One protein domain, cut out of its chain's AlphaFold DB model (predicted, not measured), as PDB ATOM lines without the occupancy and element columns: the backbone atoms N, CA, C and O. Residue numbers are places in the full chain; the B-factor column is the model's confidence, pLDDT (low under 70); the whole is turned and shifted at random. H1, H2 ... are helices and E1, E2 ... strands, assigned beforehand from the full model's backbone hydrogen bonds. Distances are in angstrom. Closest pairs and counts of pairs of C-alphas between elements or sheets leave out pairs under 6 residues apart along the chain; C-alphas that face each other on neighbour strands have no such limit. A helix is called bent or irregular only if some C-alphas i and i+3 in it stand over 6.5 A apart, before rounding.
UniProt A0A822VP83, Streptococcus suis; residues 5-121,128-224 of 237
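Overview. This is residues 5 to 121 and 128 to 224 of the 237 residues of a protein of Streptococcus suis (UniProt A0A822VP83). A strongly twisted sheet of five strands has the long helix H2 over one face and H1 and H4 over the other, three layers with helices on both faces. H1 also packs, with its residues 9 to 24, on a separate hairpin, E6 and E7, and H6 and H7 are each near H1; residues 109 to 121, of which 109 to 115 belong to H2, stick out. The printed part has 214 residues with seven named helices and seven named strands, in the order H1 E1 E2 E3 E4 H2 H3 H4 E5 H5 H6 E6 E7 H7, class mixed. The large sheet, order E4 E3 E2 E1 E5, is mixed. The whole is compact, with a radius of gyration of the C-alphas of 18.3 A and spans of 52 by 45 by 38 A.

Along the chain. H1, residues 9 to 32, is 34.4 A long and begins at C-alpha 9 (4.158, 4.861, 14.041). E1 (37 to 40), E2 (56 to 60), E3 (68 to 76, 25.8 A) and E4 (79 to 87, 26.8 A) follow. H2, residues 90 to 115, is 37.8 A long. Then come H3 (130 to 135), H4 (139 to 151, 19.4 A), E5 (154 to 156), H5 (159 to 162), H6 (168 to 179), E6 (184 to 189), E7 (193 to 198) and H7 (213 to 223), ending at C-alpha 223 (30.215, 11.838, -3.754).

Arrangement. E1 to E4 form a meander, each strand the antiparallel neighbour of the one before: N 39 and O 58 are 2.8 A apart, N 59 and O 71 2.8 A, N 70 and O 85 2.9 A. E5 is parallel to E1, with N 40 and O 155 at 2.8 A. H2 has a height over the sheet of 5.9 A; its closest C-alphas to E4 are Ser 97 and Gly 85, 4.2 A. H1, on the opposite face, has a height of 7.8 A, and H4, on the same face as H1, 9.7 A. H4 is irregular: C-alphas 145 and 148 are 7.6 A apart. The closest C-alphas of H1 and E7 are Ala 16 and Lys 196, 5.7 A. E6 and E7 form a hairpin, with N 186 and O 196 at 2.8 A. H6 and H7 are each near H1, and are close but not clearly touching, about perpendicular at 78 degrees, with C-alphas 179 and 222 closest at 6.2 A. H5 only just touches H2, by residues 90 to 91 of H2 alone, with 3 pairs of C-alphas within 8 A, the closest being Leu 162 and Tyr 91, 4.8 A. H3 is not on the sheet and is apart from H2 and H4. Every O i to N i+4 pair is within hydrogen-bond range in H1, H3 and H7, against 21 of 22 in H2, 5 of 9 in H4 and 7 of 8 in H6; H5 is too short for such a pair.

Size, cuts and confidence. The C-alphas farthest apart, those of Asp 120 and Asp 177, are 57.3 A apart. Residues 122 to 127 are not printed, and C-alphas 121 and 128 are 18.5 A apart across this cut. The links E1 to E2 and E7 to H7 are long. The mean pLDDT of the printed part is 88.5; residues 5 to 9, 35, 113 to 121, 128 and 189 to 193 are under 70.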
ATOM      1  N   SER A   5      11.852   2.546  18.781       46.75
ATOM      2  CA  SER A   5      10.578   2.030  19.297       46.75
ATOM      3  C   SER A   5       9.702   3.178  19.804       46.75
ATOM      4  O   SER A   5      10.130   4.030  20.580       46.75
ATOM      5  N   HIS A   6       8.456   3.250  19.330       52.28
ATOM      6  CA  HIS A   6       7.464   4.188  19.857       52.28
ATOM      7  C   HIS A   6       6.048   3.639  19.660       52.28
ATOM      8  O   HIS A   6       5.763   2.917  18.705       52.28
ATOM      9  N   THR A   7       5.131   4.044  20.535       51.16
ATOM     10  CA  THR A   7       3.688   3.758  20.436       51.16
ATOM     11  C   THR A   7       3.028   4.397  19.199       51.16
ATOM     12  O   THR A   7       2.064   3.856  18.660       51.16
ATOM     13  N   ASN A   8       3.592   5.499  18.679       59.12
ATOM     14  CA  ASN A   8       3.123   6.219  17.494       59.12
ATOM     15  C   ASN A   8       4.023   5.873  16.296       59.12
ATOM     16  O   ASN A   8       5.232   6.116  16.335       59.12
ATOM     17  N   SER A   9       3.435   5.316  15.235       65.19
ATOM     18  CA  SER A   9       4.158   4.861  14.041       65.19
ATOM     19  C   SER A   9       4.940   5.978  13.355       65.19
ATOM     20  O   SER A   9       6.077   5.747  12.959       65.19
ATOM     21  N   ASN A  10       4.391   7.193  13.280       79.19
ATOM     22  CA  ASN A  10       5.034   8.299  12.564       79.19
ATOM     23  C   ASN A  10       6.277   8.797  13.305       79.19
ATOM     24  O   ASN A  10       7.300   9.077  12.687       79.19
ATOM     25  N   LYS A  11       6.225   8.835  14.641       82.62
ATOM     26  CA  LYS A  11       7.373   9.229  15.466       82.62
ATOM     27  C   LYS A  11       8.481   8.175  15.452       82.62
ATOM     28  O   LYS A  11       9.652   8.535  15.401       82.62
ATOM     29  N   ALA A  12       8.128   6.886  15.451       84.94
ATOM     30  CA  ALA A  12       9.108   5.807  15.301       84.94
ATOM     31  C   ALA A  12       9.820   5.869  13.939       84.94
ATOM     32  O   ALA A  12      11.041   5.763  13.889       84.94
ATOM     33  N   ILE A  13       9.070   6.103  12.854       88.19
ATOM     34  CA  ILE A  13       9.623   6.275  11.501       88.19
ATOM     35  C   ILE A  13      10.530   7.507  11.434       88.19
ATOM     36  O   ILE A  13      11.648   7.406  10.942       88.19
ATOM     37  N   TYR A  14      10.090   8.650  11.969       89.56
ATOM     38  CA  TYR A  14      10.901   9.869  11.989       89.56
ATOM     39  C   TYR A  14      12.211   9.678  12.761       89.56
ATOM     40  O   TYR A  14      13.275  10.032  12.265       89.56
ATOM     41  N   ASN A  15      12.159   9.069  13.950       90.50
ATOM     42  CA  ASN A  15      13.366   8.786  14.726       90.50
ATOM     43  C   ASN A  15      14.314   7.838  13.978       90.50
ATOM     44  O   ASN A  15      15.512   8.097  13.947       90.50
ATOM     45  N   ALA A  16      13.784   6.794  13.333       92.19
ATOM     46  CA  ALA A  16      14.587   5.894  12.508       92.19
ATOM     47  C   ALA A  16      15.220   6.613  11.305       92.19
ATOM     48  O   ALA A  16      16.336   6.278  10.922       92.19
ATOM     49  N   LEU A  17      14.535   7.605  10.722       94.38
ATOM     50  CA  LEU A  17      15.068   8.404   9.617       94.38
ATOM     51  C   LEU A  17      16.206   9.305  10.099       94.38
ATOM     52  O   LEU A  17      17.238   9.378   9.442       94.38
ATOM     53  N   MET A  18      16.038   9.955  11.255       95.50
ATOM     54  CA  MET A  18      17.091  10.775  11.860       95.50
ATOM     55  C   MET A  18      18.324   9.931  12.193       95.50
ATOM     56  O   MET A  18      19.418  10.310  11.802       95.50
ATOM     57  N   GLU A  19      18.148   8.764  12.821       95.06
ATOM     58  CA  GLU A  19      19.244   7.829  13.126       95.06
ATOM     59  C   GLU A  19      19.940   7.323  11.851       95.06
ATOM     60  O   GLU A  19      21.162   7.182  11.804       95.06
ATOM     61  N   PHE A  20      19.173   7.059  10.789       96.44
ATOM     62  CA  PHE A  20      19.734   6.687   9.495       96.44
ATOM     63  C   PHE A  20      20.625   7.809   8.941       96.44
ATOM     64  O   PHE A  20      21.794   7.552   8.656       96.44
ATOM     65  N   ILE A  21      20.116   9.043   8.849       97.00
ATOM     66  CA  ILE A  21      20.866  10.201   8.327       97.00
ATOM     67  C   ILE A  21      22.093  10.499   9.189       97.00
ATOM     68  O   ILE A  21      23.164  10.760   8.643       97.00
ATOM     69  N   GLU A  22      21.958  10.424  10.512       97.50
ATOM     70  CA  GLU A  22      23.044  10.601  11.476       97.50
ATOM     71  C   GLU A  22      24.220   9.673  11.162       97.50
ATOM     72  O   GLU A  22      25.346  10.131  10.961       97.50
ATOM     73  N   ARG A  23      23.941   8.373  11.004       96.25
ATOM     74  CA  ARG A  23      24.964   7.381  10.663       96.25
ATOM     75  C   ARG A  23      25.544   7.572   9.275       96.25
ATOM     76  O   ARG A  23      26.754   7.451   9.131       96.25
ATOM     77  N   GLN A  24      24.721   7.843   8.260       97.12
ATOM     78  CA  GLN A  24      25.240   8.056   6.904       97.12
ATOM     79  C   GLN A  24      26.176   9.275   6.864       97.12
ATOM     80  O   GLN A  24      27.253   9.205   6.271       97.12
ATOM     81  N   SER A  25      25.796  10.358   7.551       97.25
ATOM     82  CA  SER A  25      26.594  11.583   7.685       97.25
ATOM     83  C   SER A  25      27.920  11.308   8.396       97.25
ATOM     84  O   SER A  25      28.985  11.688   7.910       97.25
ATOM     85  N   PHE A  26      27.867  10.577   9.512       97.50
ATOM     86  CA  PHE A  26      29.041  10.204  10.292       97.50
ATOM     87  C   PHE A  26      30.007   9.298   9.524       97.50
ATOM     88  O   PHE A  26      31.195   9.606   9.431       97.50
ATOM     89  N   MET A  27      29.496   8.228   8.912       96.88
ATOM     90  CA  MET A  27      30.289   7.291   8.114       96.88
ATOM     91  C   MET A  27      31.000   7.995   6.965       96.88
ATOM     92  O   MET A  27      32.209   7.826   6.796       96.88
ATOM     93  N   LEU A  28      30.271   8.815   6.198       96.81
ATOM     94  CA  LEU A  28      30.864   9.544   5.084       96.81
ATOM     95  C   LEU A  28      31.951  10.499   5.580       96.81
ATOM     96  O   LEU A  28      33.069  10.466   5.067       96.81
ATOM     97  N   THR A  29      31.642  11.310   6.593       96.19
ATOM     98  CA  THR A  29      32.576  12.286   7.175       96.19
ATOM     99  C   THR A  29      33.855  11.610   7.652       96.19
ATOM    100  O   THR A  29      34.954  12.037   7.299       96.19
ATOM    101  N   TYR A  30      33.731  10.522   8.414       96.88
ATOM    102  CA  TYR A  30      34.878   9.844   9.000       96.88
ATOM    103  C   TYR A  30      35.731   9.107   7.962       96.88
ATOM    104  O   TYR A  30      36.958   9.183   8.032       96.88
ATOM    105  N   LEU A  31      35.117   8.401   7.006       96.38
ATOM    106  CA  LEU A  31      35.849   7.596   6.018       96.38
ATOM    107  C   LEU A  31      36.469   8.429   4.897       96.38
ATOM    108  O   LEU A  31      37.432   7.989   4.280       96.38
ATOM    109  N   THR A  32      35.935   9.620   4.633       95.44
ATOM    110  CA  THR A  32      36.499  10.548   3.639       95.44
ATOM    111  C   THR A  32      37.328  11.664   4.267       95.44
ATOM    112  O   THR A  32      37.921  12.455   3.539       95.44
ATOM    113  N   LYS A  33      37.339  11.759   5.606       93.94
ATOM    114  CA  LYS A  33      37.981  12.843   6.367       93.94
ATOM    115  C   LYS A  33      37.564  14.231   5.856       93.94
ATOM    116  O   LYS A  33      38.400  15.118   5.715       93.94
ATOM    117  N   SER A  34      36.283  14.401   5.515       85.12
ATOM    118  CA  SER A  34      35.804  15.598   4.808       85.12
ATOM    119  C   SER A  34      34.464  16.138   5.320       85.12
ATOM    120  O   SER A  34      33.732  15.442   6.017       85.12
ATOM    121  N   ASN A  35      34.136  17.367   4.896       66.25
ATOM    122  CA  ASN A  35      32.870  18.079   5.117       66.25
ATOM    123  C   ASN A  35      32.452  18.217   6.580       66.25
ATOM    124  O   ASN A  35      31.460  17.634   7.015       66.25
ATOM    125  N   SER A  36      33.138  19.065   7.338       84.62
ATOM    126  CA  SER A  36      32.539  19.545   8.582       84.62
ATOM    127  C   SER A  36      32.880  20.996   8.854       84.62
ATOM    128  O   SER A  36      33.828  21.552   8.302       84.62
ATOM    129  N   LYS A  37      32.065  21.626   9.696       93.12
ATOM    130  CA  LYS A  37      32.311  22.966  10.226       93.12
ATOM    131  C   LYS A  37      32.338  22.882  11.741       93.12
ATOM    132  O   LYS A  37      31.443  22.281  12.336       93.12
ATOM    133  N   LYS A  38      33.358  23.467  12.361       95.94
ATOM    134  CA  LYS A  38      33.445  23.546  13.819       95.94
ATOM    135  C   LYS A  38      32.512  24.649  14.307       95.94
ATOM    136  O   LYS A  38      32.604  25.779  13.840       95.94
ATOM    137  N   LEU A  39      31.616  24.322  15.227       95.31
ATOM    138  CA  LEU A  39      30.649  25.267  15.771       95.31
ATOM    139  C   LEU A  39      31.276  26.068  16.912       95.31
ATOM    140  O   LEU A  39      31.892  25.504  17.817       95.31
ATOM    141  N   ASP A  40      31.110  27.383  16.858       93.94
ATOM    142  CA  ASP A  40      31.469  28.312  17.918       93.94
ATOM    143  C   ASP A  40      30.211  28.941  18.507       93.94
ATOM    144  O   ASP A  40      29.450  29.605  17.803       93.94
ATOM    145  N   PHE A  41      30.025  28.748  19.807       92.88
ATOM    146  CA  PHE A  41      28.868  29.229  20.555       92.88
ATOM    147  C   PHE A  41      29.144  30.508  21.350       92.88
ATOM    148  O   PHE A  41      28.274  30.965  22.079       92.88
ATOM    149  N   SER A  42      30.325  31.118  21.203       89.81
ATOM    150  CA  SER A  42      30.717  32.345  21.921       89.81
ATOM    151  C   SER A  42      29.810  33.552  21.664       89.81
ATOM    152  O   SER A  42      29.849  34.510  22.431       89.81
ATOM    153  N   LYS A  43      29.007  33.524  20.594       89.56
ATOM    154  CA  LYS A  43      28.050  34.581  20.244       89.56
ATOM    155  C   LYS A  43      26.609  34.297  20.673       89.56
ATOM    156  O   LYS A  43      25.741  35.124  20.403       89.56
ATOM    157  N   LEU A  44      26.333  33.154  21.301       90.00
ATOM    158  CA  LEU A  44      24.995  32.862  21.808       90.00
ATOM    159  C   LEU A  44      24.699  33.698  23.051       90.00
ATOM    160  O   LEU A  44      25.549  33.841  23.929       90.00
ATOM    161  N   SER A  45      23.472  34.211  23.148       82.69
ATOM    162  CA  SER A  45      23.017  34.894  24.366       82.69
ATOM    163  C   SER A  45      22.624  33.909  25.469       82.69
ATOM    164  O   SER A  45      22.656  34.243  26.653       82.69
ATOM    165  N   LEU A  46      22.264  32.682  25.081       81.81
ATOM    166  CA  LEU A  46      21.820  31.622  25.974       81.81
ATOM    167  C   LEU A  46      22.879  30.529  26.103       81.81
ATOM    168  O   LEU A  46      23.378  29.991  25.113       81.81
ATOM    169  N   GLN A  47      23.143  30.127  27.344       85.69
ATOM    170  CA  GLN A  47      23.950  28.950  27.618       85.69
ATOM    171  C   GLN A  47      23.154  27.679  27.293       85.69
ATOM    172  O   GLN A  47      22.272  27.264  28.041       85.69
ATOM    173  N   ILE A  48      23.477  27.054  26.159       88.62
ATOM    174  CA  ILE A  48      22.846  25.800  25.717       88.62
ATOM    175  C   ILE A  48      23.678  24.554  26.049       88.62
ATOM    176  O   ILE A  48      23.145  23.444  26.063       88.62
ATOM    177  N   ILE A  49      24.975  24.729  26.316       90.75
ATOM    178  CA  ILE A  49      25.892  23.665  26.734       90.75
ATOM    179  C   ILE A  49      26.110  23.807  28.244       90.75
ATOM    180  O   ILE A  49      26.572  24.860  28.681       90.75
ATOM    181  N   PRO A  50      25.776  22.785  29.051       90.31
ATOM    182  CA  PRO A  50      26.087  22.791  30.478       90.31
ATOM    183  C   PRO A  50      27.598  22.917  30.734       90.31
ATOM    184  O   PRO A  50      28.350  22.175  30.108       90.31
ATOM    185  N   ASP A  51      28.023  23.727  31.716       90.69
ATOM    186  CA  ASP A  51      29.449  23.989  32.048       90.69
ATOM    187  C   ASP A  51      30.305  22.717  32.158       90.69
ATOM    188  O   ASP A  51      31.468  22.648  31.757       90.69
ATOM    189  N   LYS A  52      29.716  21.634  32.687       90.88
ATOM    190  CA  LYS A  52      30.409  20.343  32.822       90.88
ATOM    191  C   LYS A  52      30.897  19.764  31.487       90.88
ATOM    192  O   LYS A  52      31.704  18.838  31.516       90.88
ATOM    193  N   TYR A  53      30.421  20.285  30.358       93.12
ATOM    194  CA  TYR A  53      30.744  19.884  28.994       93.12
ATOM    195  C   TYR A  53      31.524  20.937  28.194       93.12
ATOM    196  O   TYR A  53      31.675  20.772  26.987       93.12
ATOM    197  N   ASP A  54      32.093  21.960  28.835       91.31
ATOM    198  CA  ASP A  54      32.871  23.011  28.148       91.31
ATOM    199  C   ASP A  54      34.123  22.493  27.419       91.31
ATOM    200  O   ASP A  54      34.656  23.136  26.518       91.31
ATOM    201  N   PHE A  55      34.592  21.296  27.776       93.75
ATOM    202  CA  PHE A  55      35.708  20.627  27.106       93.75
ATOM    203  C   PHE A  55      35.316  19.970  25.764       93.75
ATOM    204  O   PHE A  55      36.181  19.435  25.064       93.75
ATOM    205  N   LEU A  56      34.025  19.961  25.413       95.75
ATOM    206  CA  LEU A  56      33.530  19.415  24.153       95.75
ATOM    207  C   LEU A  56      33.676  20.430  23.018       95.75
ATOM    208  O   LEU A  56      33.333  21.603  23.132       95.75
ATOM    209  N   ASN A  57      34.096  19.934  21.863       95.94
ATOM    210  CA  ASN A  57      33.966  20.622  20.589       95.94
ATOM    211  C   ASN A  57      32.770  20.048  19.832       95.94
ATOM    212  O   ASN A  57      32.526  18.842  19.877       95.94
ATOM    213  N   PHE A  58      32.062  20.897  19.094       96.81
ATOM    214  CA  PHE A  58      30.896  20.504  18.312       96.81
ATOM    215  C   PHE A  58      31.166  20.751  16.833       96.81
ATOM    216  O   PHE A  58      31.696  21.796  16.455       96.81
ATOM    217  N   TYR A  59      30.794  19.792  15.997       97.38
ATOM    218  CA  TYR A  59      31.023  19.831  14.560       97.38
ATOM    219  C   TYR A  59      29.719  19.547  13.835       97.38
ATOM    220  O   TYR A  59      29.058  18.546  14.110       97.38
ATOM    221  N   ASN A  60      29.359  20.409  12.890       96.38
ATOM    222  CA  ASN A  60      28.306  20.101  11.939       96.38
ATOM    223  C   ASN A  60      28.886  19.194  10.851       96.38
ATOM    224  O   ASN A  60      29.743  19.632  10.081       96.38
ATOM    225  N   ILE A  61      28.424  17.946  10.829       96.88
ATOM    226  CA  ILE A  61      28.844  16.894   9.897       96.88
ATOM    227  C   ILE A  61      27.718  16.512   8.923       96.88
ATOM    228  O   ILE A  61      27.739  15.430   8.340       96.88
ATOM    229  N   SER A  62      26.693  17.359   8.804       95.62
ATOM    230  CA  SER A  62      25.500  17.108   8.003       95.62
ATOM    231  C   SER A  62      25.804  16.676   6.576       95.62
ATOM    232  O   SER A  62      26.539  17.335   5.843       95.62
ATOM    233  N   LEU A  63      25.143  15.598   6.157       94.94
ATOM    234  CA  LEU A  63      25.135  15.172   4.763       94.94
ATOM    235  C   LEU A  63      24.315  16.129   3.875       94.94
ATOM    236  O   LEU A  63      24.701  16.401   2.739       94.94
ATOM    237  N   ILE A  64      23.196  16.632   4.396       94.25
ATOM    238  CA  ILE A  64      22.197  17.458   3.703       94.25
ATOM    239  C   ILE A  64      21.867  18.708   4.526       94.25
ATOM    240  O   ILE A  64      21.958  18.676   5.752       94.25
ATOM    241  N   ASP A  65      21.431  19.782   3.877       92.00
ATOM    242  CA  ASP A  65      21.147  21.059   4.539       92.00
ATOM    243  C   ASP A  65      19.832  20.993   5.329       92.00
ATOM    244  O   ASP A  65      19.675  21.662   6.349       92.00
ATOM    245  N   SER A  66      18.897  20.127   4.915       93.00
ATOM    246  CA  SER A  66      17.602  19.956   5.586       93.00
ATOM    247  C   SER A  66      17.649  19.174   6.904       93.00
ATOM    248  O   SER A  66      16.613  18.976   7.548       93.00
ATOM    249  N   CYS A  67      18.823  18.698   7.322       95.12
ATOM    250  CA  CYS A  67      18.999  17.956   8.566       95.12
ATOM    251  C   CYS A  67      20.353  18.278   9.200       95.12
ATOM    252  O   CYS A  67      21.399  18.008   8.615       95.12
ATOM    253  N   PHE A  68      20.341  18.788  10.429       96.00
ATOM    254  CA  PHE A  68      21.547  18.981  11.224       96.00
ATOM    255  C   PHE A  68      21.986  17.662  11.843       96.00
ATOM    256  O   PHE A  68      21.195  17.017  12.535       96.00
ATOM    257  N   VAL A  69      23.248  17.297  11.635       97.50
ATOM    258  CA  VAL A  69      23.917  16.192  12.320       97.50
ATOM    259  C   VAL A  69      25.135  16.750  13.034       97.50
ATOM    260  O   VAL A  69      26.085  17.210  12.401       97.50
ATOM    261  N   ILE A  70      25.086  16.734  14.364       97.81
ATOM    262  CA  ILE A  70      26.107  17.329  15.218       97.81
ATOM    263  C   ILE A  70      26.921  16.235  15.891       97.81
ATOM    264  O   ILE A  70      26.384  15.440  16.657       97.81
ATOM    265  N   LEU A  71      28.225  16.235  15.625       98.00
ATOM    266  CA  LEU A  71      29.214  15.441  16.342       98.00
ATOM    267  C   LEU A  71      29.756  16.264  17.508       98.00
ATOM    268  O   LEU A  71      30.345  17.321  17.287       98.00
ATOM    269  N   ALA A  72      29.577  15.781  18.735       97.56
ATOM    270  CA  ALA A  72      30.247  16.328  19.910       97.56
ATOM    271  C   ALA A  72      31.456  15.451  20.250       97.56
ATOM    272  O   ALA A  72      31.329  14.229  20.303       97.56
ATOM    273  N   LEU A  73      32.621  16.062  20.466       97.56
ATOM    274  CA  LEU A  73      33.863  15.367  20.793       97.56
ATOM    275  C   LEU A  73      34.691  16.167  21.798       97.56
ATOM    276  O   LEU A  73      35.042  17.321  21.552       97.56
ATOM    277  N   GLY A  74      35.092  15.522  22.883       96.50
ATOM    278  CA  GLY A  74      36.059  16.057  23.830       96.50
ATOM    279  C   GLY A  74      36.799  14.956  24.572       96.50
ATOM    280  O   GLY A  74      36.469  13.773  24.496       96.50
ATOM    281  N   PHE A  75      37.831  15.365  25.297       95.50
ATOM    282  CA  PHE A  75      38.702  14.469  26.042       95.50
ATOM    283  C   PHE A  75      38.919  15.053  27.431       95.50
ATOM    284  O   PHE A  75      39.252  16.232  27.556       95.50
ATOM    285  N   LYS A  76      38.733  14.240  28.469       93.56
ATOM    286  CA  LYS A  76      38.911  14.654  29.864       93.56
ATOM    287  C   LYS A  76      39.309  13.443  30.699       93.56
ATOM    288  O   LYS A  76      38.728  12.383  30.515       93.56
ATOM    289  N   GLU A  77      40.298  13.592  31.581       89.88
ATOM    290  CA  GLU A  77      40.695  12.551  32.554       89.88
ATOM    291  C   GLU A  77      40.949  11.166  31.919       89.88
ATOM    292  O   GLU A  77      40.452  10.151  32.393       89.88
ATOM    293  N   GLN A  78      41.694  11.117  30.806       89.00
ATOM    294  CA  GLN A  78      41.958   9.882  30.044       89.00
ATOM    295  C   GLN A  78      40.701   9.134  29.567       89.00
ATOM    296  O   GLN A  78      40.771   7.953  29.236       89.00
ATOM    297  N   LYS A  79      39.575   9.840  29.434       92.75
ATOM    298  CA  LYS A  79      38.345   9.344  28.817       92.75
ATOM    299  C   LYS A  79      38.030  10.089  27.529       92.75
ATOM    300  O   LYS A  79      38.310  11.285  27.380       92.75
ATOM    301  N   THR A  80      37.406   9.360  26.615       95.44
ATOM    302  CA  THR A  80      36.871   9.890  25.364       95.44
ATOM    303  C   THR A  80      35.397  10.201  25.552       95.44
ATOM    304  O   THR A  80      34.618   9.338  25.931       95.44
ATOM    305  N   TYR A  81      34.993  11.416  25.218       96.12
ATOM    306  CA  TYR A  81      33.601  11.834  25.221       96.12
ATOM    307  C   TYR A  81      33.198  12.124  23.784       96.12
ATOM    308  O   TYR A  81      33.651  13.110  23.206       96.12
ATOM    309  N   ILE A  82      32.384  11.254  23.192       97.38
ATOM    310  CA  ILE A  82      31.941  11.382  21.803       97.38
ATOM    311  C   ILE A  82      30.463  11.015  21.686       97.38
ATOM    312  O   ILE A  82      30.010  10.056  22.308       97.38
ATOM    313  N   SER A  83      29.703  11.788  20.916       97.12
ATOM    314  CA  SER A  83      28.286  11.515  20.668       97.12
ATOM    315  C   SER A  83      27.788  12.163  19.384       97.12
ATOM    316  O   SER A  83      28.435  13.062  18.832       97.12
ATOM    317  N   LEU A  84      26.619  11.722  18.918       97.62
ATOM    318  CA  LEU A  84      25.948  12.287  17.758       97.62
ATOM    319  C   LEU A  84      24.567  12.819  18.141       97.62
ATOM    320  O   LEU A  84      23.968  12.458  19.150       97.62
ATOM    321  N   GLY A  85      24.064  13.745  17.339       97.69
ATOM    322  CA  GLY A  85      22.682  14.170  17.440       97.69
ATOM    323  C   GLY A  85      22.167  14.670  16.108       97.69
ATOM    324  O   GLY A  85      22.726  15.608  15.540       97.69
ATOM    325  N   ALA A  86      21.078  14.071  15.629       97.25
ATOM    326  CA  ALA A  86      20.407  14.488  14.403       97.25
ATOM    327  C   ALA A  86      19.020  15.112  14.623       97.25
ATOM    328  O   ALA A  86      18.164  14.592  15.357       97.25
ATOM    329  N   SER A  87      18.761  16.233  13.949       96.06
ATOM    330  CA  SER A  87      17.447  16.881  13.905       96.06
ATOM    331  C   SER A  87      17.345  17.886  12.760       96.06
ATOM    332  O   SER A  87      18.333  18.475  12.347       96.06
ATOM    333  N   LYS A  88      16.122  18.208  12.334       94.12
ATOM    334  CA  LYS A  88      15.853  19.336  11.426       94.12
ATOM    335  C   LYS A  88      16.196  20.720  12.003       94.12
ATOM    336  O   LYS A  88      16.167  21.688  11.266       94.12
ATOM    337  N   GLN A  89      16.438  20.823  13.313       94.88
ATOM    338  CA  GLN A  89      16.776  22.064  14.020       94.88
ATOM    339  C   GLN A  89      18.112  21.906  14.732       94.88
ATOM    340  O   GLN A  89      18.288  20.931  15.472       94.88
ATOM    341  N   LEU A  90      18.994  22.894  14.577       95.25
ATOM    342  CA  LEU A  90      20.329  22.889  15.170       95.25
ATOM    343  C   LEU A  90      20.278  22.739  16.695       95.25
ATOM    344  O   LEU A  90      20.923  21.848  17.242       95.25
ATOM    345  N   TYR A  91      19.434  23.521  17.376       95.56
ATOM    346  CA  TYR A  91      19.262  23.436  18.832       95.56
ATOM    347  C   TYR A  91      18.908  22.020  19.300       95.56
ATOM    348  O   TYR A  91      19.526  21.467  20.208       95.56
ATOM    349  N   THR A  92      17.937  21.390  18.636       96.00
ATOM    350  CA  THR A  92      17.502  20.035  18.995       96.00
ATOM    351  C   THR A  92      18.595  19.001  18.716       96.00
ATOM    352  O   THR A  92      18.721  18.038  19.469       96.00
ATOM    353  N   ALA A  93      19.374  19.172  17.644       97.00
ATOM    354  CA  ALA A  93      20.494  18.290  17.327       97.00
ATOM    355  C   ALA A  93      21.597  18.375  18.401       97.00
ATOM    356  O   ALA A  93      22.048  17.337  18.883       97.00
ATOM    357  N   ILE A  94      21.936  19.585  18.861       96.62
ATOM    358  CA  ILE A  94      22.880  19.814  19.970       96.62
ATOM    359  C   ILE A  94      22.368  19.180  21.273       96.62
ATOM    360  O   ILE A  94      23.090  18.439  21.931       96.62
ATOM    361  N   LEU A  95      21.100  19.401  21.641       95.75
ATOM    362  CA  LEU A  95      20.540  18.796  22.856       95.75
ATOM    363  C   LEU A  95      20.551  17.264  22.815       95.75
ATOM    364  O   LEU A  95      20.754  16.614  23.843       95.75
ATOM    365  N   LYS A  96      20.317  16.669  21.640       96.81
ATOM    366  CA  LYS A  96      20.396  15.216  21.463       96.81
ATOM    367  C   LYS A  96      21.821  14.701  21.644       96.81
ATOM    368  O   LYS A  96      21.984  13.732  22.383       96.81
ATOM    369  N   SER A  97      22.824  15.369  21.070       97.19
ATOM    370  CA  SER A  97      24.219  14.957  21.256       97.19
ATOM    371  C   SER A  97      24.650  15.074  22.720       97.19
ATOM    372  O   SER A  97      25.261  14.148  23.252       97.19
ATOM    373  N   ILE A  98      24.235  16.124  23.433       95.81
ATOM    374  CA  ILE A  98      24.472  16.251  24.881       95.81
ATOM    375  C   ILE A  98      23.769  15.127  25.658       95.81
ATOM    376  O   ILE A  98      24.351  14.540  26.566       95.81
ATOM    377  N   LYS A  99      22.531  14.772  25.300       94.44
ATOM    378  CA  LYS A  99      21.802  13.678  25.958       94.44
ATOM    379  C   LYS A  99      22.480  12.317  25.768       94.44
ATOM    380  O   LYS A  99      22.436  11.483  26.671       94.44
ATOM    381  N   GLU A 100      23.058  12.054  24.604       92.94
ATOM    382  CA  GLU A 100      23.875  10.856  24.388       92.94
ATOM    383  C   GLU A 100      25.185  10.922  25.175       92.94
ATOM    384  O   GLU A 100      25.581   9.936  25.794       92.94
ATOM    385  N   MET A 101      25.788  12.109  25.266       93.88
ATOM    386  CA  MET A 101      26.976  12.337  26.084       93.88
ATOM    387  C   MET A 101      26.736  12.030  27.570       93.88
ATOM    388  O   MET A 101      27.579  11.408  28.214       93.88
ATOM    389  N   GLU A 102      25.571  12.397  28.115       92.25
ATOM    390  CA  GLU A 102      25.174  12.037  29.484       92.25
ATOM    391  C   GLU A 102      25.200  10.521  29.710       92.25
ATOM    392  O   GLU A 102      25.627  10.061  30.766       92.25
ATOM    393  N   GLN A 103      24.751   9.727  28.734       89.94
ATOM    394  CA  GLN A 103      24.722   8.267  28.870       89.94
ATOM    395  C   GLN A 103      26.139   7.708  29.010       89.94
ATOM    396  O   GLN A 103      26.386   6.890  29.898       89.94
ATOM    397  N   LEU A 104      27.074   8.209  28.199       90.19
ATOM    398  CA  LEU A 104      28.486   7.845  28.277       90.19
ATOM    399  C   LEU A 104      29.126   8.329  29.590       90.19
ATOM    400  O   LEU A 104      29.852   7.584  30.246       90.19
ATOM    401  N   PHE A 105      28.788   9.539  30.042       90.44
ATOM    402  CA  PHE A 105      29.219  10.059  31.341       90.44
ATOM    403  C   PHE A 105      28.763   9.162  32.504       90.44
ATOM    404  O   PHE A 105      29.563   8.810  33.374       90.44
ATOM    405  N   PHE A 106      27.490   8.751  32.523       88.25
ATOM    406  CA  PHE A 106      26.975   7.842  33.550       88.25
ATOM    407  C   PHE A 106      27.599   6.452  33.473       88.25
ATOM    408  O   PHE A 106      27.772   5.831  34.522       88.25
ATOM    409  N   TYR A 107      27.944   5.972  32.276       88.25
ATOM    410  CA  TYR A 107      28.698   4.733  32.119       88.25
ATOM    411  C   TYR A 107      30.066   4.842  32.806       88.25
ATOM    412  O   TYR A 107      30.345   4.060  33.712       88.25
ATOM    413  N   TYR A 108      30.860   5.871  32.492       89.06
ATOM    414  CA  TYR A 108      32.172   6.064  33.120       89.06
ATOM    415  C   TYR A 108      32.097   6.179  34.643       89.06
ATOM    416  O   TYR A 108      32.904   5.582  35.348       89.06
ATOM    417  N   ARG A 109      31.099   6.900  35.164       85.88
ATOM    418  CA  ARG A 109      30.910   7.041  36.614       85.88
ATOM    419  C   ARG A 109      30.547   5.712  37.286       85.88
ATOM    420  O   ARG A 109      30.878   5.496  38.451       85.88
ATOM    421  N   ARG A 110      29.813   4.838  36.587       83.69
ATOM    422  CA  ARG A 110      29.498   3.492  37.083       83.69
ATOM    423  C   ARG A 110      30.749   2.627  37.102       83.69
ATOM    424  O   ARG A 110      31.026   2.072  38.156       83.69
ATOM    425  N   GLU A 111      31.498   2.569  36.005       76.81
ATOM    426  CA  GLU A 111      32.758   1.815  35.919       76.81
ATOM    427  C   GLU A 111      33.718   2.196  37.051       76.81
ATOM    428  O   GLU A 111      34.168   1.329  37.791       76.81
ATOM    429  N   GLU A 112      33.942   3.491  37.293       75.00
ATOM    430  CA  GLU A 112      34.783   3.953  38.409       75.00
ATOM    431  C   GLU A 112      34.277   3.477  39.768       75.00
ATOM    432  O   GLU A 112      35.054   3.032  40.614       75.00
ATOM    433  N   LYS A 113      32.957   3.549  39.980       68.31
ATOM    434  CA  LYS A 113      32.345   3.098  41.226       68.31
ATOM    435  C   LYS A 113      32.521   1.591  41.405       68.31
ATOM    436  O   LYS A 113      32.805   1.177  42.517       68.31
ATOM    437  N   TYR A 114      32.354   0.782  40.361       58.72
ATOM    438  CA  TYR A 114      32.469  -0.677  40.453       58.72
ATOM    439  C   TYR A 114      33.922  -1.168  40.486       58.72
ATOM    440  O   TYR A 114      34.199  -2.125  41.206       58.72
ATOM    441  N   HIS A 115      34.862  -0.481  39.831       54.03
ATOM    442  CA  HIS A 115      36.298  -0.750  39.966       54.03
ATOM    443  C   HIS A 115      36.810  -0.522  41.394       54.03
ATOM    444  O   HIS A 115      37.687  -1.249  41.846       54.03
ATOM    445  N   LEU A 116      36.218   0.415  42.143       45.78
ATOM    446  CA  LEU A 116      36.516   0.614  43.568       45.78
ATOM    447  C   LEU A 116      36.034  -0.540  44.472       45.78
ATOM    448  O   LEU A 116      36.491  -0.633  45.609       45.78
ATOM    449  N   TYR A 117      35.135  -1.412  43.997       44.41
ATOM    450  CA  TYR A 117      34.578  -2.528  44.778       44.41
ATOM    451  C   TYR A 117      35.008  -3.920  44.293       44.41
ATOM    452  O   TYR A 117      34.677  -4.902  44.952       44.41
ATOM    453  N   LEU A 118      35.724  -4.031  43.169       38.44
ATOM    454  CA  LEU A 118      36.067  -5.310  42.541       38.44
ATOM    455  C   LEU A 118      37.526  -5.324  42.057       38.44
ATOM    456  O   LEU A 118      37.806  -5.325  40.860       38.44
ATOM    457  N   CYS A 119      38.460  -5.424  42.999       37.47
ATOM    458  CA  CYS A 119      39.534  -6.398  42.810       37.47
ATOM    459  C   CYS A 119      38.880  -7.784  42.988       37.47
ATOM    460  O   CYS A 119      38.145  -7.963  43.950       37.47
ATOM    461  N   ASP A 120      39.109  -8.733  42.078       38.06
ATOM    462  CA  ASP A 120      38.713 -10.155  42.186       38.06
ATOM    463  C   ASP A 120      37.340 -10.629  41.668       38.06
ATOM    464  O   ASP A 120      36.740 -11.504  42.276       38.06
ATOM    465  N   THR A 121      36.875 -10.222  40.480       37.06
ATOM    466  CA  THR A 121      36.062 -11.158  39.656       37.06
ATOM    467  C   THR A 121      36.210 -10.886  38.157       37.06
ATOM    468  O   THR A 121      35.582  -9.993  37.594       37.06
ATOM    469  N   ASN A 128      32.431  -9.909  22.031       54.62
ATOM    470  CA  ASN A 128      33.228  -8.778  21.559       54.62
ATOM    471  C   ASN A 128      32.308  -7.725  20.897       54.62
ATOM    472  O   ASN A 128      32.164  -7.692  19.676       54.62
ATOM    473  N   ASP A 129      31.594  -6.952  21.718       77.38
ATOM    474  CA  ASP A 129      30.647  -5.917  21.307       77.38
ATOM    475  C   ASP A 129      31.406  -4.677  20.811       77.38
ATOM    476  O   ASP A 129      32.452  -4.318  21.351       77.38
ATOM    477  N   TYR A 130      30.869  -4.014  19.785       85.69
ATOM    478  CA  TYR A 130      31.469  -2.830  19.154       85.69
ATOM    479  C   TYR A 130      31.751  -1.727  20.188       85.69
ATOM    480  O   TYR A 130      32.796  -1.081  20.148       85.69
ATOM    481  N   PHE A 131      30.848  -1.591  21.164       87.06
ATOM    482  CA  PHE A 131      30.987  -0.669  22.284       87.06
ATOM    483  C   PHE A 131      32.194  -1.002  23.174       87.06
ATOM    484  O   PHE A 131      32.968  -0.110  23.502       87.06
ATOM    485  N   ASN A 132      32.414  -2.278  23.517       86.25
ATOM    486  CA  ASN A 132      33.563  -2.682  24.337       86.25
ATOM    487  C   ASN A 132      34.880  -2.392  23.608       86.25
ATOM    488  O   ASN A 132      35.794  -1.830  24.200       86.25
ATOM    489  N   GLN A 133      34.939  -2.663  22.297       89.81
ATOM    490  CA  GLN A 133      36.107  -2.305  21.485       89.81
ATOM    491  C   GLN A 133      36.397  -0.804  21.526       89.81
ATOM    492  O   GLN A 133      37.560  -0.419  21.583       89.81
ATOM    493  N   PHE A 134      35.362   0.044  21.502       92.12
ATOM    494  CA  PHE A 134      35.527   1.487  21.659       92.12
ATOM    495  C   PHE A 134      36.053   1.855  23.051       92.12
ATOM    496  O   PHE A 134      36.983   2.657  23.147       92.12
ATOM    497  N   MET A 135      35.495   1.269  24.113       89.69
ATOM    498  CA  MET A 135      35.892   1.578  25.493       89.69
ATOM    499  C   MET A 135      37.315   1.128  25.829       89.69
ATOM    500  O   MET A 135      37.989   1.798  26.607       89.69
ATOM    501  N   ASP A 136      37.798   0.070  25.179       89.69
ATOM    502  CA  ASP A 136      39.167  -0.430  25.328       89.69
ATOM    503  C   ASP A 136      40.209   0.410  24.563       89.69
ATOM    504  O   ASP A 136      41.420   0.194  24.701       89.69
ATOM    505  N   LEU A 137      39.790   1.374  23.730       92.75
ATOM    506  CA  LEU A 137      40.735   2.204  22.987       92.75
ATOM    507  C   LEU A 137      41.428   3.234  23.892       92.75
ATOM    508  O   LEU A 137      40.767   4.060  24.523       92.75
ATOM    509  N   PRO A 138      42.772   3.320  23.841       93.94
ATOM    510  CA  PRO A 138      43.489   4.443  24.424       93.94
ATOM    511  C   PRO A 138      43.018   5.769  23.820       93.94
ATOM    512  O   PRO A 138      42.920   5.896  22.595       93.94
ATOM    513  N   VAL A 139      42.825   6.786  24.664       95.75
ATOM    514  CA  VAL A 139      42.420   8.141  24.241       95.75
ATOM    515  C   VAL A 139      43.290   8.688  23.114       95.75
ATOM    516  O   VAL A 139      42.770   9.297  22.184       95.75
ATOM    517  N   GLU A 140      44.598   8.430  23.140       96.38
ATOM    518  CA  GLU A 140      45.517   8.899  22.098       96.38
ATOM    519  C   GLU A 140      45.214   8.296  20.718       96.38
ATOM    520  O   GLU A 140      45.322   8.991  19.707       96.38
ATOM    521  N   LYS A 141      44.734   7.044  20.654       95.94
ATOM    522  CA  LYS A 141      44.269   6.454  19.389       95.94
ATOM    523  C   LYS A 141      43.024   7.168  18.874       95.94
ATOM    524  O   LYS A 141      42.921   7.421  17.676       95.94
ATOM    525  N   VAL A 142      42.101   7.527  19.768       96.88
ATOM    526  CA  VAL A 142      40.890   8.265  19.390       96.88
ATOM    527  C   VAL A 142      41.232   9.688  18.938       96.88
ATOM    528  O   VAL A 142      40.783  10.116  17.877       96.88
ATOM    529  N   LYS A 143      42.091  10.404  19.672       96.25
ATOM    530  CA  LYS A 143      42.594  11.729  19.272       96.25
ATOM    531  C   LYS A 143      43.227  11.697  17.884       96.25
ATOM    532  O   LYS A 143      42.892  12.531  17.048       96.25
ATOM    533  N   ALA A 144      44.095  10.720  17.618       95.50
ATOM    534  CA  ALA A 144      44.720  10.559  16.309       95.50
ATOM    535  C   ALA A 144      43.674  10.317  15.206       95.50
ATOM    536  O   ALA A 144      43.710  10.980  14.168       95.50
ATOM    537  N   ALA A 145      42.696   9.440  15.457       95.69
ATOM    538  CA  ALA A 145      41.635   9.093  14.510       95.69
ATOM    539  C   ALA A 145      40.738  10.280  14.106       95.69
ATOM    540  O   ALA A 145      40.273  10.333  12.961       95.69
ATOM    541  N   TYR A 146      40.525  11.237  15.018       96.00
ATOM    542  CA  TYR A 146      39.721  12.447  14.799       96.00
ATOM    543  C   TYR A 146      40.537  13.728  14.608       96.00
ATOM    544  O   TYR A 146      39.962  14.810  14.516       96.00
ATOM    545  N   SER A 147      41.864  13.633  14.493       94.31
ATOM    546  CA  SER A 147      42.743  14.796  14.307       94.31
ATOM    547  C   SER A 147      42.367  15.650  13.087       94.31
ATOM    548  O   SER A 147      42.512  16.871  13.129       94.31
ATOM    549  N   PHE A 148      41.794  15.031  12.048       93.94
ATOM    550  CA  PHE A 148      41.295  15.710  10.850       93.94
ATOM    551  C   PHE A 148      40.212  16.766  11.140       93.94
ATOM    552  O   PHE A 148      40.087  17.724  10.381       93.94
ATOM    553  N   LEU A 149      39.464  16.639  12.246       93.25
ATOM    554  CA  LEU A 149      38.436  17.610  12.637       93.25
ATOM    555  C   LEU A 149      39.023  18.984  13.000       93.25
ATOM    556  O   LEU A 149      38.326  19.994  12.909       93.25
ATOM    557  N   ASN A 150      40.298  19.035  13.400       84.31
ATOM    558  CA  ASN A 150      40.961  20.281  13.794       84.31
ATOM    559  C   ASN A 150      41.241  21.210  12.607       84.31
ATOM    560  O   ASN A 150      41.456  22.401  12.812       84.31
ATOM    561  N   CYS A 151      41.233  20.679  11.384       84.06
ATOM    562  CA  CYS A 151      41.515  21.440  10.168       84.06
ATOM    563  C   CYS A 151      40.285  22.177   9.619       84.06
ATOM    564  O   CYS A 151      40.385  22.843   8.592       84.06
ATOM    565  N   TYR A 152      39.119  22.028  10.249       85.75
ATOM    566  CA  TYR A 152      37.879  22.592   9.738       85.75
ATOM    567  C   TYR A 152      37.638  24.029  10.174       85.75
ATOM    568  O   TYR A 152      37.882  24.404  11.324       85.75
ATOM    569  N   ASP A 153      37.060  24.803   9.254       89.50
ATOM    570  CA  ASP A 153      36.681  26.184   9.513       89.50
ATOM    571  C   ASP A 153      35.717  26.278  10.690       89.50
ATOM    572  O   ASP A 153      34.761  25.498  10.826       89.50
ATOM    573  N   LYS A 154      35.951  27.302  11.504       93.31
ATOM    574  CA  LYS A 154      35.066  27.680  12.593       93.31
ATOM    575  C   LYS A 154      33.926  28.542  12.051       93.31
ATOM    576  O   LYS A 154      34.175  29.504  11.327       93.31
ATOM    577  N   ILE A 155      32.692  28.218  12.417       94.44
ATOM    578  CA  ILE A 155      31.513  29.044  12.148       94.44
ATOM    579  C   ILE A 155      30.913  29.520  13.464       94.44
ATOM    580  O   ILE A 155      30.762  28.742  14.405       94.44
ATOM    581  N   TYR A 156      30.585  30.805  13.524       94.38
ATOM    582  CA  TYR A 156      29.938  31.404  14.683       94.38
ATOM    583  C   TYR A 156      28.436  31.199  14.584       94.38
ATOM    584  O   TYR A 156      27.842  31.558  13.571       94.38
ATOM    585  N   ILE A 157      27.855  30.621  15.629       94.69
ATOM    586  CA  ILE A 157      26.420  30.388  15.732       94.69
ATOM    587  C   ILE A 157      25.795  31.538  16.516       94.69
ATOM    588  O   ILE A 157      26.243  31.871  17.614       94.69
ATOM    589  N   GLU A 158      24.760  32.131  15.935       94.00
ATOM    590  CA  GLU A 158      23.917  33.147  16.556       94.00
ATOM    591  C   GLU A 158      22.564  32.537  16.954       94.00
ATOM    592  O   GLU A 158      22.151  31.492  16.445       94.00
ATOM    593  N   ASP A 159      21.824  33.206  17.843       91.38
ATOM    594  CA  ASP A 159      20.540  32.695  18.350       91.38
ATOM    595  C   ASP A 159      19.528  32.405  17.228       91.38
ATOM    596  O   ASP A 159      18.729  31.470  17.318       91.38
ATOM    597  N   LYS A 160      19.584  33.173  16.132       91.25
ATOM    598  CA  LYS A 160      18.723  32.980  14.956       91.25
ATOM    599  C   LYS A 160      18.960  31.631  14.267       91.25
ATOM    600  O   LYS A 160      18.022  31.064  13.712       91.25
ATOM    601  N   ASP A 161      20.183  31.106  14.327       91.44
ATOM    602  CA  ASP A 161      20.582  29.882  13.630       91.44
ATOM    603  C   ASP A 161      20.072  28.628  14.357       91.44
ATOM    604  O   ASP A 161      19.866  27.578  13.747       91.44
ATOM    605  N   LEU A 162      19.812  28.734  15.666       90.94
ATOM    606  CA  LEU A 162      19.393  27.623  16.525       90.94
ATOM    607  C   LEU A 162      18.036  27.022  16.138       90.94
ATOM    608  O   LEU A 162      17.818  25.815  16.309       90.94
ATOM    609  N   TYR A 163      17.130  27.856  15.625       89.94
ATOM    610  CA  TYR A 163      15.726  27.504  15.404       89.94
ATOM    611  C   TYR A 163      15.337  27.389  13.928       89.94
ATOM    612  O   TYR A 163      14.192  27.030  13.635       89.94
ATOM    613  N   LEU A 164      16.281  27.625  13.006       86.00
ATOM    614  CA  LEU A 164      16.081  27.340  11.587       86.00
ATOM    615  C   LEU A 164      15.714  25.865  11.413       86.00
ATOM    616  O   LEU A 164      16.321  24.978  12.020       86.00
ATOM    617  N   SER A 165      14.673  25.602  10.623       84.31
ATOM    618  CA  SER A 165      14.182  24.244  10.418       84.31
ATOM    619  C   SER A 165      13.675  24.018   9.009       84.31
ATOM    620  O   SER A 165      12.911  24.838   8.502       84.31
ATOM    621  N   SER A 166      14.010  22.863   8.444       79.06
ATOM    622  CA  SER A 166      13.535  22.441   7.123       79.06
ATOM    623  C   SER A 166      12.311  21.520   7.211       79.06
ATOM    624  O   SER A 166      11.958  21.019   8.291       79.06
ATOM    625  N   ASN A 167      11.631  21.292   6.082       78.25
ATOM    626  CA  ASN A 167      10.490  20.379   6.018       78.25
ATOM    627  C   ASN A 167      10.963  18.921   5.877       78.25
ATOM    628  O   ASN A 167      11.991  18.620   5.283       78.25
ATOM    629  N   GLN A 168      10.180  17.973   6.397       72.12
ATOM    630  CA  GLN A 168      10.488  16.546   6.305       72.12
ATOM    631  C   GLN A 168      10.447  16.019   4.861       72.12
ATOM    632  O   GLN A 168      11.183  15.089   4.538       72.12
ATOM    633  N   LYS A 169       9.594  16.587   3.997       77.75
ATOM    634  CA  LYS A 169       9.588  16.234   2.566       77.75
ATOM    635  C   LYS A 169      10.908  16.623   1.896       77.75
ATOM    636  O   LYS A 169      11.446  15.823   1.136       77.75
ATOM    637  N   ASP A 170      11.446  17.782   2.266       84.06
ATOM    638  CA  ASP A 170      12.710  18.297   1.739       84.06
ATOM    639  C   ASP A 170      13.864  17.352   2.080       84.06
ATOM    640  O   ASP A 170      14.699  17.089   1.231       84.06
ATOM    641  N   ILE A 171      13.856  16.735   3.269       91.69
ATOM    642  CA  ILE A 171      14.885  15.766   3.684       91.69
ATOM    643  C   ILE A 171      14.996  14.585   2.710       91.69
ATOM    644  O   ILE A 171      16.093  14.254   2.270       91.69
ATOM    645  N   ILE A 172      13.881  13.917   2.392       91.31
ATOM    646  CA  ILE A 172      13.910  12.729   1.519       91.31
ATOM    647  C   ILE A 172      14.263  13.137   0.088       91.31
ATOM    648  O   ILE A 172      15.063  12.464  -0.561       91.31
ATOM    649  N   GLN A 173      13.698  14.251  -0.381       93.38
ATOM    650  CA  GLN A 173      13.972  14.771  -1.714       93.38
ATOM    651  C   GLN A 173      15.452  15.152  -1.866       93.38
ATOM    652  O   GLN A 173      16.107  14.728  -2.809       93.38
ATOM    653  N   GLU A 174      16.019  15.860  -0.891       95.31
ATOM    654  CA  GLU A 174      17.415  16.294  -0.906       95.31
ATOM    655  C   GLU A 174      18.396  15.114  -0.814       95.31
ATOM    656  O   GLU A 174      19.418  15.110  -1.505       95.31
ATOM    657  N   LEU A 175      18.077  14.085  -0.017       96.00
ATOM    658  CA  LEU A 175      18.838  12.829   0.020       96.00
ATOM    659  C   LEU A 175      18.921  12.182  -1.370       96.00
ATOM    660  O   LEU A 175      19.999  11.757  -1.794       96.00
ATOM    661  N   TYR A 176      17.806  12.132  -2.097       96.00
ATOM    662  CA  TYR A 176      17.780  11.587  -3.449       96.00
ATOM    663  C   TYR A 176      18.508  12.492  -4.451       96.00
ATOM    664  O   TYR A 176      19.314  12.030  -5.266       96.00
ATOM    665  N   ASP A 177      18.268  13.797  -4.395       96.00
ATOM    666  CA  ASP A 177      18.806  14.739  -5.370       96.00
ATOM    667  C   ASP A 177      20.326  14.832  -5.280       96.00
ATOM    668  O   ASP A 177      20.995  14.681  -6.307       96.00
ATOM    669  N   ARG A 178      20.868  14.977  -4.063       94.88
ATOM    670  CA  ARG A 178      22.312  15.100  -3.826       94.88
ATOM    671  C   ARG A 178      23.042  13.761  -3.849       94.88
ATOM    672  O   ARG A 178      24.151  13.687  -4.367       94.88
ATOM    673  N   TYR A 179      22.439  12.715  -3.286       95.94
ATOM    674  CA  TYR A 179      23.160  11.477  -2.968       95.94
ATOM    675  C   TYR A 179      22.541  10.207  -3.542       95.94
ATOM    676  O   TYR A 179      23.077   9.120  -3.311       95.94
ATOM    677  N   LYS A 180      21.428  10.323  -4.279       96.56
ATOM    678  CA  LYS A 180      20.674   9.184  -4.830       96.56
ATOM    679  C   LYS A 180      20.367   8.129  -3.760       96.56
ATOM    680  O   LYS A 180      20.357   6.937  -4.050       96.56
ATOM    681  N   ILE A 181      20.165   8.585  -2.522       96.56
ATOM    682  CA  ILE A 181      19.730   7.753  -1.404       96.56
ATOM    683  C   ILE A 181      18.213   7.601  -1.507       96.56
ATOM    684  O   ILE A 181      17.490   8.594  -1.564       96.56
ATOM    685  N   GLU A 182      17.744   6.361  -1.473       94.06
ATOM    686  CA  GLU A 182      16.342   5.953  -1.495       94.06
ATOM    687  C   GLU A 182      16.034   5.176  -0.203       94.06
ATOM    688  O   GLU A 182      16.129   3.945  -0.166       94.06
ATOM    689  N   PRO A 183      15.682   5.869   0.901       93.00
ATOM    690  CA  PRO A 183      15.514   5.222   2.195       93.00
ATOM    691  C   PRO A 183      14.371   4.196   2.177       93.00
ATOM    692  O   PRO A 183      13.206   4.534   1.972       93.00
ATOM    693  N   LEU A 184      14.697   2.942   2.475       92.75
ATOM    694  CA  LEU A 184      13.753   1.837   2.602       92.75
ATOM    695  C   LEU A 184      13.359   1.626   4.061       92.75
ATOM    696  O   LEU A 184      14.199   1.602   4.962       92.75
ATOM    697  N   LEU A 185      12.065   1.419   4.291       91.12
ATOM    698  CA  LEU A 185      11.484   1.195   5.609       91.12
ATOM    699  C   LEU A 185      11.273  -0.303   5.867       91.12
ATOM    700  O   LEU A 185      10.434  -0.938   5.235       91.12
ATOM    701  N   CYS A 186      11.962  -0.855   6.864       88.69
ATOM    702  CA  CYS A 186      11.660  -2.167   7.427       88.69
ATOM    703  C   CYS A 186      10.884  -2.005   8.737       88.69
ATOM    704  O   CYS A 186      11.316  -1.307   9.661       88.69
ATOM    705  N   LYS A 187       9.742  -2.687   8.833       84.56
ATOM    706  CA  LYS A 187       8.911  -2.723  10.035       84.56
ATOM    707  C   LYS A 187       8.744  -4.162  10.493       84.56
ATOM    708  O   LYS A 187       8.239  -4.994   9.746       84.56
ATOM    709  N   ILE A 188       9.107  -4.428  11.744       80.12
ATOM    710  CA  ILE A 188       8.840  -5.713  12.394       80.12
ATOM    711  C   ILE A 188       7.628  -5.519  13.305       80.12
ATOM    712  O   ILE A 188       7.664  -4.745  14.267       80.12
ATOM    713  N   SER A 189       6.531  -6.195  12.972       66.19
ATOM    714  CA  SER A 189       5.261  -6.089  13.690       66.19
ATOM    715  C   SER A 189       5.235  -7.028  14.902       66.19
ATOM    716  O   SER A 189       4.693  -8.120  14.815       66.19
ATOM    717  N   ASN A 190       5.788  -6.582  16.036       66.06
ATOM    718  CA  ASN A 190       5.634  -7.223  17.353       66.06
ATOM    719  C   ASN A 190       4.873  -6.292  18.327       66.06
ATOM    720  O   ASN A 190       4.529  -5.165  17.964       66.06
ATOM    721  N   LYS A 191       4.639  -6.728  19.584       59.38
ATOM    722  CA  LYS A 191       4.026  -5.902  20.661       59.38
ATOM    723  C   LYS A 191       4.664  -4.506  20.777       59.38
ATOM    724  O   LYS A 191       3.962  -3.527  21.004       59.38
ATOM    725  N   ASN A 192       5.974  -4.418  20.538       59.78
ATOM    726  CA  ASN A 192       6.694  -3.165  20.331       59.78
ATOM    727  C   ASN A 192       6.896  -2.947  18.825       59.78
ATOM    728  O   ASN A 192       7.475  -3.799  18.147       59.78
ATOM    729  N   ARG A 193       6.446  -1.802  18.298       67.12
ATOM    730  CA  ARG A 193       6.662  -1.417  16.895       67.12
ATOM    731  C   ARG A 193       8.140  -1.076  16.700       67.12
ATOM    732  O   ARG A 193       8.578  -0.016  17.138       67.12
ATOM    733  N   VAL A 194       8.892  -1.980  16.071       78.31
ATOM    734  CA  VAL A 194      10.308  -1.780  15.737       78.31
ATOM    735  C   VAL A 194      10.412  -1.333  14.287       78.31
ATOM    736  O   VAL A 194       9.907  -2.006  13.386       78.31
ATOM    737  N   VAL A 195      11.075  -0.199  14.081       86.94
ATOM    738  CA  VAL A 195      11.304   0.387  12.762       86.94
ATOM    739  C   VAL A 195      12.802   0.515  12.500       86.94
ATOM    740  O   VAL A 195      13.553   0.930  13.384       86.94
ATOM    741  N   LYS A 196      13.224   0.181  11.277       90.25
ATOM    742  CA  LYS A 196      14.569   0.435  10.757       90.25
ATOM    743  C   LYS A 196      14.471   1.054   9.367       90.25
ATOM    744  O   LYS A 196      13.691   0.581   8.545       90.25
ATOM    745  N   ILE A 197      15.283   2.073   9.112       94.00
ATOM    746  CA  ILE A 197      15.477   2.645   7.778       94.00
ATOM    747  C   ILE A 197      16.886   2.300   7.299       94.00
ATOM    748  O   ILE A 197      17.828   2.285   8.094       94.00
ATOM    749  N   PHE A 198      17.015   1.944   6.025       94.94
ATOM    750  CA  PHE A 198      18.283   1.584   5.394       94.94
ATOM    751  C   PHE A 198      18.242   1.891   3.897       94.94
ATOM    752  O   PHE A 198      17.173   2.097   3.337       94.94
ATOM    753  N   ASP A 199      19.397   1.873   3.247       95.81
ATOM    754  CA  ASP A 199      19.529   1.988   1.797       95.81
ATOM    755  C   ASP A 199      20.486   0.887   1.320       95.81
ATOM    756  O   ASP A 199      21.479   0.585   1.986       95.81
ATOM    757  N   ILE A 200      20.154   0.230   0.207       94.06
ATOM    758  CA  ILE A 200      20.889  -0.944  -0.296       94.06
ATOM    759  C   ILE A 200      22.224  -0.547  -0.941       94.06
ATOM    760  O   ILE A 200      23.144  -1.361  -1.002       94.06
ATOM    761  N   ASN A 201      22.338   0.690  -1.416       95.88
ATOM    762  CA  ASN A 201      23.475   1.234  -2.149       95.88
ATOM    763  C   ASN A 201      24.372   2.144  -1.287       95.88
ATOM    764  O   ASN A 201      25.434   2.559  -1.755       95.88
ATOM    765  N   TRP A 202      24.008   2.379  -0.023       96.19
ATOM    766  CA  TRP A 202      24.745   3.199   0.952       96.19
ATOM    767  C   TRP A 202      25.303   2.392   2.141       96.19
ATOM    768  O   TRP A 202      25.386   1.165   2.064       96.19
ATOM    769  N   PHE A 203      25.784   3.053   3.207       96.12
ATOM    770  CA  PHE A 203      26.436   2.378   4.335       96.12
ATOM    771  C   PHE A 203      25.431   1.488   5.098       96.12
ATOM    772  O   PHE A 203      24.464   2.005   5.675       96.12
ATOM    773  N   PRO A 204      25.654   0.159   5.167       92.69
ATOM    774  CA  PRO A 204      24.699  -0.768   5.781       92.69
ATOM    775  C   PRO A 204      24.755  -0.765   7.317       92.69
ATOM    776  O   PRO A 204      23.779  -1.125   7.987       92.69
ATOM    777  N   SER A 205      25.898  -0.379   7.886       91.12
ATOM    778  CA  SER A 205      26.110  -0.220   9.323       91.12
ATOM    779  C   SER A 205      27.261   0.752   9.601       91.12
ATOM    780  O   SER A 205      27.911   1.218   8.667       91.12
ATOM    781  N   ILE A 206      27.511   1.041  10.882       90.25
ATOM    782  CA  ILE A 206      28.665   1.841  11.314       90.25
ATOM    783  C   ILE A 206      29.997   1.080  11.190       90.25
ATOM    784  O   ILE A 206      31.050   1.696  11.115       90.25
ATOM    785  N   ASN A 207      29.964  -0.259  11.148       91.06
ATOM    786  CA  ASN A 207      31.169  -1.067  10.998       91.06
ATOM    787  C   ASN A 207      31.636  -1.028   9.526       91.06
ATOM    788  O   ASN A 207      30.943  -1.595   8.666       91.06
ATOM    789  N   PRO A 208      32.809  -0.438   9.216       90.69
ATOM    790  CA  PRO A 208      33.309  -0.328   7.845       90.69
ATOM    791  C   PRO A 208      33.470  -1.674   7.135       90.69
ATOM    792  O   PRO A 208      33.282  -1.755   5.925       90.69
ATOM    793  N   GLN A 209      33.741  -2.751   7.877       90.12
ATOM    794  CA  GLN A 209      33.928  -4.093   7.317       90.12
ATOM    795  C   GLN A 209      32.654  -4.664   6.681       90.12
ATOM    796  O   GLN A 209      32.717  -5.592   5.880       90.12
ATOM    797  N   THR A 210      31.486  -4.110   7.019       90.44
ATOM    798  CA  THR A 210      30.209  -4.509   6.409       90.44
ATOM    799  C   THR A 210      29.972  -3.863   5.043       90.44
ATOM    800  O   THR A 210      29.013  -4.215   4.355       90.44
ATOM    801  N   LEU A 211      30.823  -2.918   4.632       92.94
ATOM    802  CA  LEU A 211      30.681  -2.198   3.375       92.94
ATOM    803  C   LEU A 211      31.129  -3.072   2.198       92.94
ATOM    804  O   LEU A 211      32.308  -3.380   2.038       92.94
ATOM    805  N   SER A 212      30.189  -3.441   1.328       93.75
ATOM    806  CA  SER A 212      30.531  -4.200   0.124       93.75
ATOM    807  C   SER A 212      31.317  -3.347  -0.878       93.75
ATOM    808  O   SER A 212      31.160  -2.123  -0.944       93.75
ATOM    809  N   LYS A 213      32.094  -3.999  -1.754       94.19
ATOM    810  CA  LYS A 213      32.777  -3.326  -2.873       94.19
ATOM    811  C   LYS A 213      31.802  -2.525  -3.747       94.19
ATOM    812  O   LYS A 213      32.131  -1.423  -4.172       94.19
ATOM    813  N   LYS A 214      30.591  -3.052  -3.974       95.06
ATOM    814  CA  LYS A 214      29.538  -2.375  -4.746       95.06
ATOM    815  C   LYS A 214      29.079  -1.087  -4.056       95.06
ATOM    816  O   LYS A 214      29.004  -0.055  -4.714       95.06
ATOM    817  N   ASN A 215      28.808  -1.141  -2.749       95.00
ATOM    818  CA  ASN A 215      28.428   0.040  -1.969       95.00
ATOM    819  C   ASN A 215      29.536   1.092  -1.994       95.00
ATOM    820  O   ASN A 215      29.262   2.250  -2.291       95.00
ATOM    821  N   LYS A 216      30.787   0.675  -1.757       95.44
ATOM    822  CA  LYS A 216      31.951   1.564  -1.806       95.44
ATOM    823  C   LYS A 216      32.028   2.296  -3.149       95.44
ATOM    824  O   LYS A 216      31.983   3.519  -3.169       95.44
ATOM    825  N   MET A 217      32.044   1.558  -4.261       95.69
ATOM    826  CA  MET A 217      32.104   2.146  -5.607       95.69
ATOM    827  C   MET A 217      30.938   3.102  -5.884       95.69
ATOM    828  O   MET A 217      31.132   4.139  -6.514       95.69
ATOM    829  N   ASN A 218      29.727   2.768  -5.425       96.50
ATOM    830  CA  ASN A 218      28.559   3.627  -5.591       96.50
ATOM    831  C   ASN A 218      28.714   4.958  -4.838       96.50
ATOM    832  O   ASN A 218      28.515   6.020  -5.423       96.50
ATOM    833  N   ILE A 219      29.112   4.903  -3.564       96.88
ATOM    834  CA  ILE A 219      29.293   6.090  -2.722       96.88
ATOM    835  C   ILE A 219      30.419   6.971  -3.269       96.88
ATOM    836  O   ILE A 219      30.227   8.178  -3.409       96.88
ATOM    837  N   GLU A 220      31.568   6.394  -3.631       97.19
ATOM    838  CA  GLU A 220      32.696   7.153  -4.193       97.19
ATOM    839  C   GLU A 220      32.312   7.821  -5.522       97.19
ATOM    840  O   GLU A 220      32.621   8.993  -5.736       97.19
ATOM    841  N   LYS A 221      31.558   7.122  -6.383       97.00
ATOM    842  CA  LYS A 221      31.048   7.674  -7.647       97.00
ATOM    843  C   LYS A 221      30.101   8.857  -7.431       97.00
ATOM    844  O   LYS A 221      30.206   9.846  -8.146       97.00
ATOM    845  N   ILE A 222      29.158   8.743  -6.495       96.31
ATOM    846  CA  ILE A 222      28.145   9.779  -6.235       96.31
ATOM    847  C   ILE A 222      28.768  10.998  -5.555       96.31
ATOM    848  O   ILE A 222      28.444  12.130  -5.893       96.31
ATOM    849  N   THR A 223      29.650  10.767  -4.584       95.00
ATOM    850  CA  THR A 223      30.215  11.838  -3.754       95.00
ATOM    851  C   THR A 223      31.468  12.471  -4.352       95.00
ATOM    852  O   THR A 223      31.861  13.550  -3.916       95.00
ATOM    853  N   GLY A 224      32.122  11.800  -5.306       95.69
ATOM    854  CA  GLY A 224      33.431  12.194  -5.829       95.69
ATOM    855  C   GLY A 224      34.567  12.049  -4.811       95.69
ATOM    856  O   GLY A 224      35.653  12.583  -5.027       95.69
TER     857      GLY A 224